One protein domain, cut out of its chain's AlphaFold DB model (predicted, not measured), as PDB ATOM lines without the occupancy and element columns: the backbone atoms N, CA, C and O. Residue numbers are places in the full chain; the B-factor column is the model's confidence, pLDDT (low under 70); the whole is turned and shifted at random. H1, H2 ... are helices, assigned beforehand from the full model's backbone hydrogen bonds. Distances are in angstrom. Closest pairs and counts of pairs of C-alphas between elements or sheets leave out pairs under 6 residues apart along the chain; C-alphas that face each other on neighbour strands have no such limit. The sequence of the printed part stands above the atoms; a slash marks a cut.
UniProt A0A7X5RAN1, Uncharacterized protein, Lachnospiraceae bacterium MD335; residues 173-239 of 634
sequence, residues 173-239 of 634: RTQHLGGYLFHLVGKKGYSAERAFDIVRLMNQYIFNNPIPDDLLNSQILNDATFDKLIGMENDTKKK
ATOM      1  N   ARG A 173     151.445 151.767 149.036       92.56
ATOM      2  CA  ARG A 173     152.097 152.897 148.369       92.56
ATOM      3  C   ARG A 173     153.579 152.657 148.103       92.56
ATOM      4  O   ARG A 173     154.061 152.961 147.012       92.56
ATOM      5  N   THR A 174     154.292 152.126 149.092       90.06
ATOM      6  CA  THR A 174     155.743 151.918 149.021       90.06
ATOM      7  C   THR A 174     156.113 150.941 147.905       90.06
ATOM      8  O   THR A 174     157.008 151.221 147.107       90.06
ATOM      9  N   GLN A 175     155.356 149.851 147.763       88.19
ATOM     10  CA  GLN A 175     155.538 148.867 146.697       88.19
ATOM     11  C   GLN A 175     155.286 149.467 145.304       88.19
ATOM     12  O   GLN A 175     156.084 149.258 144.385       88.19
ATOM     13  N   HIS A 176     154.207 150.241 145.142       93.50
ATOM     14  CA  HIS A 176     153.867 150.865 143.858       93.50
ATOM     15  C   HIS A 176     154.906 151.912 143.436       93.50
ATOM     16  O   HIS A 176     155.301 151.954 142.270       93.50
ATOM     17  N   LEU A 177     155.399 152.716 144.382       95.00
ATOM     18  CA  LEU A 177     156.471 153.687 144.145       95.00
ATOM     19  C   LEU A 177     157.796 153.013 143.770       95.00
ATOM     20  O   LEU A 177     158.461 153.471 142.842       95.00
ATOM     21  N   GLY A 178     158.142 151.897 144.419       92.88
ATOM     22  CA  GLY A 178     159.299 151.089 144.034       92.88
ATOM     23  C   GLY A 178     159.206 150.638 142.575       92.88
ATOM     24  O   GLY A 178     160.114 150.895 141.789       92.88
ATOM     25  N   GLY A 179     158.071 150.056 142.171       94.44
ATOM     26  CA  GLY A 179     157.828 149.682 140.771       94.44
ATOM     27  C   GLY A 179     157.848 150.874 139.805       94.44
ATOM     28  O   GLY A 179     158.310 150.750 138.668       94.44
ATOM     29  N   TYR A 180     157.394 152.041 140.259       97.00
ATOM     30  CA  TYR A 180     157.364 153.256 139.452       97.00
ATOM     31  C   TYR A 180     158.754 153.809 139.137       97.00
ATOM     32  O   TYR A 180     158.986 154.221 138.001       97.00
ATOM     33  N   LEU A 181     159.701 153.742 140.078       97.06
ATOM     34  CA  LEU A 181     161.095 154.121 139.829       97.06
ATOM     35  C   LEU A 181     161.702 153.328 138.661       97.06
ATOM     36  O   LEU A 181     162.256 153.914 137.728       97.06
ATOM     37  N   PHE A 182     161.524 152.003 138.650       95.00
ATOM     38  CA  PHE A 182     162.009 151.150 137.557       95.00
ATOM     39  C   PHE A 182     161.277 151.408 136.234       95.00
ATOM     40  O   PHE A 182     161.873 151.280 135.164       95.00
ATOM     41  N   HIS A 183     159.999 151.798 136.276       95.31
ATOM     42  CA  HIS A 183     159.268 152.226 135.081       95.31
ATOM     43  C   HIS A 183     159.823 153.540 134.519       95.31
ATOM     44  O   HIS A 183     160.060 153.639 133.313       95.31
ATOM     45  N   LEU A 184     160.083 154.528 135.379       95.25
ATOM     46  CA  LEU A 184     160.657 155.816 134.985       95.25
ATOM     47  C   LEU A 184     162.034 155.644 134.330       95.25
ATOM     48  O   LEU A 184     162.251 156.145 133.226       95.25
ATOM     49  N   VAL A 185     162.936 154.887 134.953       94.00
ATOM     50  CA  VAL A 185     164.292 154.693 134.421       94.00
ATOM     51  C   VAL A 185     164.279 153.749 133.218       94.00
ATOM     52  O   VAL A 185     164.639 154.129 132.106       94.00
ATOM     53  N   GLY A 186     163.766 152.533 133.399       88.56
ATOM     54  CA  GLY A 186     163.892 151.461 132.416       88.56
ATOM     55  C   GLY A 186     162.961 151.525 131.212       88.56
ATOM     56  O   GLY A 186     163.219 150.867 130.203       88.56
ATOM     57  N   LYS A 187     161.835 152.243 131.309       88.94
ATOM     58  CA  LYS A 187     160.850 152.351 130.214       88.94
ATOM     59  C   LYS A 187     160.661 153.770 129.708       88.94
ATOM     60  O   LYS A 187     160.203 153.930 128.578       88.94
ATOM     61  N   LYS A 188     160.953 154.780 130.528       89.62
ATOM     62  CA  LYS A 188     160.714 156.191 130.195       89.62
ATOM     63  C   LYS A 188     161.997 157.007 130.043       89.62
ATOM     64  O   LYS A 188     161.896 158.151 129.616       89.62
ATOM     65  N   GLY A 189     163.168 156.422 130.316       87.56
ATOM     66  CA  GLY A 189     164.474 157.027 130.044       87.56
ATOM     67  C   GLY A 189     164.877 158.135 131.019       87.56
ATOM     68  O   GLY A 189     165.681 158.992 130.662       87.56
ATOM     69  N   TYR A 190     164.310 158.160 132.226       92.50
ATOM     70  CA  TYR A 190     164.750 159.079 133.280       92.50
ATOM     71  C   TYR A 190     166.059 158.581 133.905       92.50
ATOM     72  O   TYR A 190     166.286 157.375 133.973       92.50
ATOM     73  N   SER A 191     166.895 159.496 134.400       93.50
ATOM     74  CA  SER A 191     168.018 159.110 135.262       93.50
ATOM     75  C   SER A 191     167.521 158.665 136.637       93.50
ATOM     76  O   SER A 191     166.428 159.059 137.066       93.50
ATOM     77  N   ALA A 192     168.335 157.880 137.345       94.88
ATOM     78  CA  ALA A 192     168.020 157.447 138.709       94.88
ATOM     79  C   ALA A 192     167.739 158.640 139.648       94.88
ATOM     80  O   ALA A 192     166.749 158.634 140.380       94.88
ATOM     81  N   GLU A 193     168.546 159.703 139.551       95.94
ATOM     82  CA  GLU A 193     168.388 160.944 140.327       95.94
ATOM     83  C   GLU A 193     167.033 161.612 140.090       95.94
ATOM     84  O   GLU A 193     166.277 161.850 141.032       95.94
ATOM     85  N   ARG A 194     166.667 161.837 138.820       96.50
ATOM     86  CA  ARG A 194     165.384 162.465 138.473       96.50
ATOM     87  C   ARG A 194     164.201 161.615 138.925       96.50
ATOM     88  O   ARG A 194     163.178 162.164 139.322       96.50
ATOM     89  N   ALA A 195     164.320 160.289 138.854       97.19
ATOM     90  CA  ALA A 195     163.276 159.386 139.321       97.19
ATOM     91  C   ALA A 195     163.077 159.492 140.845       97.19
ATOM     92  O   ALA A 195     161.936 159.586 141.301       97.19
ATOM     93  N   PHE A 196     164.164 159.547 141.621       97.50
ATOM     94  CA  PHE A 196     164.110 159.774 143.071       97.50
ATOM     95  C   PHE A 196     163.480 161.127 143.408       97.50
ATOM     96  O   PHE A 196     162.582 161.196 144.250       97.50
ATOM     97  N   ASP A 197     163.886 162.189 142.715       97.12
ATOM     98  CA  ASP A 197     163.350 163.535 142.934       97.12
ATOM     99  C   ASP A 197     161.853 163.628 142.620       97.12
ATOM    100  O   ASP A 197     161.100 164.228 143.386       97.12
ATOM    101  N   ILE A 198     161.387 162.971 141.553       98.00
ATOM    102  CA  ILE A 198     159.952 162.864 141.248       98.00
ATOM    103  C   ILE A 198     159.203 162.231 142.424       98.00
ATOM    104  O   ILE A 198     158.185 162.770 142.851       98.00
ATOM    105  N   VAL A 199     159.707 161.129 142.989       97.38
ATOM    106  CA  VAL A 199     159.059 160.462 144.130       97.38
ATOM    107  C   VAL A 199     159.047 161.350 145.379       97.38
ATOM    108  O   VAL A 199     158.021 161.406 146.060       97.38
ATOM    109  N   ARG A 200     160.125 162.095 145.655       96.56
ATOM    110  CA  ARG A 200     160.163 163.077 146.757       96.56
ATOM    111  C   ARG A 200     159.102 164.161 146.579       96.56
ATOM    112  O   ARG A 200     158.331 164.419 147.501       96.56
ATOM    113  N   LEU A 201     159.006 164.735 145.379       97.31
ATOM    114  CA  LEU A 201     158.002 165.753 145.058       97.31
ATOM    115  C   LEU A 201     156.575 165.213 145.193       97.31
ATOM    116  O   LEU A 201     155.708 165.897 145.736       97.31
ATOM    117  N   MET A 202     156.327 163.977 144.751       96.19
ATOM    118  CA  MET A 202     155.028 163.330 144.941       96.19
ATOM    119  C   MET A 202     154.691 163.156 146.422       96.19
ATOM    120  O   MET A 202     153.578 163.484 146.837       96.19
ATOM    121  N   ASN A 203     155.657 162.695 147.219       95.50
ATOM    122  CA  ASN A 203     155.464 162.492 148.649       95.50
ATOM    123  C   ASN A 203     155.142 163.791 149.389       95.50
ATOM    124  O   ASN A 203     154.271 163.801 150.251       95.50
ATOM    125  N   GLN A 204     155.811 164.880 149.018       95.00
ATOM    126  CA  GLN A 204     155.689 166.164 149.697       95.00
ATOM    127  C   GLN A 204     154.457 166.979 149.272       95.00
ATOM    128  O   GLN A 204     153.878 167.672 150.106       95.00
ATOM    129  N   TYR A 205     154.065 166.930 147.992       95.19
ATOM    130  CA  TYR A 205     153.074 167.865 147.433       95.19
ATOM    131  C   TYR A 205     151.826 167.217 146.828       95.19
ATOM    132  O   TYR A 205     150.858 167.927 146.550       95.19
ATOM    133  N   ILE A 206     151.851 165.910 146.551       94.50
ATOM    134  CA  ILE A 206     150.767 165.225 145.830       94.50
ATOM    135  C   ILE A 206     149.990 164.284 146.752       94.50
ATOM    136  O   ILE A 206     148.764 164.205 146.661       94.50
ATOM    137  N   PHE A 207     150.666 163.552 147.639       92.94
ATOM    138  CA  PHE A 207     149.990 162.609 148.527       92.94
ATOM    139  C   PHE A 207     149.310 163.315 149.691       92.94
ATOM    140  O   PHE A 207     149.956 163.995 150.476       92.94
ATOM    141  N   ASN A 208     148.008 163.059 149.859       88.62
ATOM    142  CA  ASN A 208     147.237 163.594 150.984       88.62
ATOM    143  C   ASN A 208     147.850 163.229 152.342       88.62
ATOM    144  O   ASN A 208     147.883 164.071 153.232       88.62
ATOM    145  N   ASN A 209     148.356 162.002 152.460       90.62
ATOM    146  CA  ASN A 209     149.075 161.511 153.627       90.62
ATOM    147  C   ASN A 209     150.498 161.118 153.194       90.62
ATOM    148  O   ASN A 209     150.651 160.028 152.641       90.62
ATOM    149  N   PRO A 210     151.515 161.978 153.367       92.00
ATOM    150  CA  PRO A 210     152.903 161.663 153.027       92.00
ATOM    151  C   PRO A 210     153.429 160.436 153.777       92.00
ATOM    152  O   PRO A 210     153.056 160.170 154.919       92.00
ATOM    153  N   ILE A 211     154.326 159.693 153.136       93.19
ATOM    154  CA  ILE A 211     155.134 158.658 153.778       93.19
ATOM    155  C   ILE A 211     156.175 159.364 154.664       93.19
ATOM    156  O   ILE A 211     156.830 160.280 154.164       93.19
ATOM    157  N   PRO A 212     156.359 158.956 155.933       93.69
ATOM    158  CA  PRO A 212     157.448 159.455 156.772       93.69
ATOM    159  C   PRO A 212     158.818 159.321 156.089       93.69
ATOM    160  O   PRO A 212     159.089 158.309 155.441       93.69
ATOM    161  N   ASP A 213     159.676 160.334 156.217       90.75
ATOM    162  CA  ASP A 213     160.942 160.408 155.470       90.75
ATOM    163  C   ASP A 213     161.901 159.252 155.789       90.75
ATOM    164  O   ASP A 213     162.601 158.758 154.904       90.75
ATOM    165  N   ASP A 214     161.921 158.779 157.034       90.56
ATOM    166  CA  ASP A 214     162.691 157.609 157.460       90.56
ATOM    167  C   ASP A 214     162.232 156.338 156.732       90.56
ATOM    168  O   ASP A 214     163.055 155.563 156.236       90.56
ATOM    169  N   LEU A 215     160.919 156.151 156.588       91.44
ATOM    170  CA  LEU A 215     160.331 155.028 155.864       91.44
ATOM    171  C   LEU A 215     160.541 155.154 154.348       91.44
ATOM    172  O   LEU A 215     160.895 154.175 153.690       91.44
ATOM    173  N   LEU A 216     160.368 156.357 153.792       92.06
ATOM    174  CA  LEU A 216     160.575 156.634 152.372       92.06
ATOM    175  C   LEU A 216     162.025 156.350 151.960       92.06
ATOM    176  O   LEU A 216     162.258 155.651 150.972       92.06
ATOM    177  N   ASN A 217     162.988 156.861 152.730       91.75
ATOM    178  CA  ASN A 217     164.409 156.686 152.449       91.75
ATOM    179  C   ASN A 217     164.873 155.254 152.723       91.75
ATOM    180  O   ASN A 217     165.637 154.719 151.934       91.75
ATOM    181  N   SER A 218     164.390 154.593 153.778       90.75
ATOM    182  CA  SER A 218     164.799 153.211 154.069       90.75
ATOM    183  C   SER A 218     164.204 152.186 153.099       90.75
ATOM    184  O   SER A 218     164.895 151.240 152.725       90.75
ATOM    185  N   GLN A 219     162.954 152.355 152.650       89.50
ATOM    186  CA  GLN A 219     162.271 151.346 151.828       89.50
ATOM    187  C   GLN A 219     162.325 151.607 150.322       89.50
ATOM    188  O   GLN A 219     162.285 150.650 149.549       89.50
ATOM    189  N   ILE A 220     162.388 152.870 149.893       91.06
ATOM    190  CA  ILE A 220     162.236 153.237 148.477       91.06
ATOM    191  C   ILE A 220     163.482 153.953 147.972       91.06
ATOM    192  O   ILE A 220     164.117 153.486 147.030       91.06
ATOM    193  N   LEU A 221     163.839 155.065 148.615       94.06
ATOM    194  CA  LEU A 221     164.909 155.962 148.184       94.06
ATOM    195  C   LEU A 221     166.257 155.634 148.851       94.06
ATOM    196  O   LEU A 221     167.008 156.542 149.195       94.06
ATOM    197  N   ASN A 222     166.543 154.345 149.050       93.88
ATOM    198  CA  ASN A 222     167.814 153.873 149.608       93.88
ATOM    199  C   ASN A 222     168.874 153.664 148.514       93.88
ATOM    200  O   ASN A 222     168.549 153.483 147.335       93.88
ATOM    201  N   ASP A 223     170.137 153.609 148.938       93.38
ATOM    202  CA  ASP A 223     171.297 153.422 148.057       93.38
ATOM    203  C   ASP A 223     171.194 152.134 147.228       93.38
ATOM    204  O   ASP A 223     171.449 152.138 146.028       93.38
ATOM    205  N   ALA A 224     170.702 151.040 147.819       94.38
ATOM    206  CA  ALA A 224     170.561 149.766 147.113       94.38
ATOM    207  C   ALA A 224     169.552 149.828 145.948       94.38
ATOM    208  O   ALA A 224     169.731 149.151 144.931       94.38
ATOM    209  N   THR A 225     168.475 150.606 146.074       93.94
ATOM    210  CA  THR A 225     167.544 150.879 144.971       93.94
ATOM    211  C   THR A 225     168.192 151.805 143.950       93.94
ATOM    212  O   THR A 225     168.070 151.554 142.752       93.94
ATOM    213  N   PHE A 226     168.902 152.838 144.405       93.88
ATOM    214  CA  PHE A 226     169.580 153.789 143.529       93.88
ATOM    215  C   PHE A 226     170.615 153.098 142.629       93.88
ATOM    216  O   PHE A 226     170.553 153.236 141.408       93.88
ATOM    217  N   ASP A 227     171.474 152.250 143.196       92.19
ATOM    218  CA  ASP A 227     172.487 151.485 142.462       92.19
ATOM    219  C   ASP A 227     171.866 150.565 141.401       92.19
ATOM    220  O   ASP A 227     172.347 150.478 140.266       92.19
ATOM    221  N   LYS A 228     170.740 149.915 141.727       94.56
ATOM    222  CA  LYS A 228     169.988 149.095 140.760       94.56
ATOM    223  C   LYS A 228     169.454 149.931 139.598       94.56
ATOM    224  O   LYS A 228     169.463 149.463 138.459       94.56
ATOM    225  N   LEU A 229     168.980 151.146 139.869       94.31
ATOM    226  CA  LEU A 229     168.498 152.056 138.832       94.31
ATOM    227  C   LEU A 229     169.644 152.572 137.958       94.31
ATOM    228  O   LEU A 229     169.478 152.606 136.744       94.31
ATOM    229  N   ILE A 230     170.809 152.888 138.530       90.31
ATOM    230  CA  ILE A 230     172.007 153.262 137.761       90.31
ATOM    231  C   ILE A 230     172.452 152.115 136.845       90.31
ATOM    232  O   ILE A 230     172.724 152.335 135.662       90.31
ATOM    233  N   GLY A 231     172.464 150.876 137.347       86.81
ATOM    234  CA  GLY A 231     172.718 149.692 136.521       86.81
ATOM    235  C   GLY A 231     171.745 149.594 135.341       86.81
ATOM    236  O   GLY A 231     172.158 149.419 134.196       86.81
ATOM    237  N   MET A 232     170.453 149.809 135.599       86.06
ATOM    238  CA  MET A 232     169.414 149.794 134.568       86.06
ATOM    239  C   MET A 232     169.541 150.946 133.557       86.06
ATOM    240  O   MET A 232     169.301 150.753 132.361       86.06
ATOM    241  N   GLU A 233     169.915 152.141 134.015       84.88
ATOM    242  CA  GLU A 233     170.181 153.302 133.164       84.88
ATOM    243  C   GLU A 233     171.321 152.990 132.183       84.88
ATOM    244  O   GLU A 233     171.190 153.209 130.975       84.88
ATOM    245  N   ASN A 234     172.406 152.398 132.685       79.38
ATOM    246  CA  ASN A 234     173.558 151.999 131.877       79.38
ATOM    247  C   ASN A 234     173.211 150.896 130.869       79.38
ATOM    248  O   ASN A 234     173.573 151.008 129.696       79.38
ATOM    249  N   ASP A 235     172.448 149.882 131.278       77.50
ATOM    250  CA  ASP A 235     171.958 148.830 130.380       77.50
ATOM    251  C   ASP A 235     171.061 149.378 129.268       77.50
ATOM    252  O   ASP A 235     171.049 148.860 128.149       77.50
ATOM    253  N   THR A 236     170.290 150.426 129.557       71.75
ATOM    254  CA  THR A 236     169.434 151.077 128.561       71.75
ATOM    255  C   THR A 236     170.277 151.849 127.548       71.75
ATOM    256  O   THR A 236     170.026 151.739 126.351       71.75
ATOM    257  N   LYS A 237     171.334 152.543 127.995       68.62
ATOM    258  CA  LYS A 237     172.287 153.235 127.108       68.62
ATOM    259  C   LYS A 237     173.078 152.265 126.219       68.62
ATOM    260  O   LYS A 237     173.266 152.546 125.041       68.62
ATOM    261  N   LYS A 238     173.479 151.094 126.735       67.25
ATOM    262  CA  LYS A 238     174.142 150.036 125.937       67.25
ATOM    263  C   LYS A 238     173.270 149.491 124.800       67.25
ATOM    264  O   LYS A 238     173.799 148.970 123.824       67.25
ATOM    265  N   LYS A 239     171.944 149.601 124.911       73.19
ATOM    266  CA  LYS A 239     170.979 149.120 123.909       73.19
ATOM    267  C   LYS A 239     170.675 150.136 122.813       73.19
ATOM    268  O   LYS A 239     169.768 149.877 122.031       73.19
TER     269      LYS A 239
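This is residues 173 to 239 of the 634 residues of an uncharacterized protein of Lachnospiraceae bacterium MD335 (UniProt A0A7X5RAN1). The long helices H1 and H2 fold back on each other as a hairpin, and H4, with 16 residues like H1, packs on H1 and H2 near the hairpin's turn. The short H3 leads from H2 to H4. The 67 printed residues, class all helix, hold H1, H2, H3 and H4 in that order; the whole is compact, with a radius of gyration of the C-alphas of 11.8 A, yet elongated, spanning 39 by 20 by 17 A.

Find C-alpha 173 at (152.097, 152.897, 148.369); from there H1, residues 173 to 188, runs 20.4 A. H2, residues 192 to 205, runs 20.2 A. H3 is residues 213 to 219. H4, residues 223 to 238, runs 22.6 A to C-alpha 238 at (174.142, 150.036, 125.937).

Look at the C-alphas of Leu 181 and Ala 195, 5.7 A apart, the closest of the hairpin H1 and H2, opposite ways at a steep tilt of 41 degrees. With residues 181 to 186 alone, H1 touches H4 the same way at a shallow 22 degrees, closest at the C-alphas of Gly 186 and Met 232, 6.2 A. With residues 192 to 193 alone, H2 touches H4, closest at the C-alphas of Ala 192 and Leu 229, 5.4 A. H3 is close to but not clearly touching H1, closest at the C-alphas of Thr 174 and Gln 219, 7.1 A. Every O i to N i+4 pair is within hydrogen-bond range in H2, H3 and H4, and 11 of 12 in H1.

The C-alphas farthest apart, those of Asn 208 and Lys 238, are 39.2 A apart. The printed part has no cut and no long link; pLDDT is under 70 at residues 237 to 238.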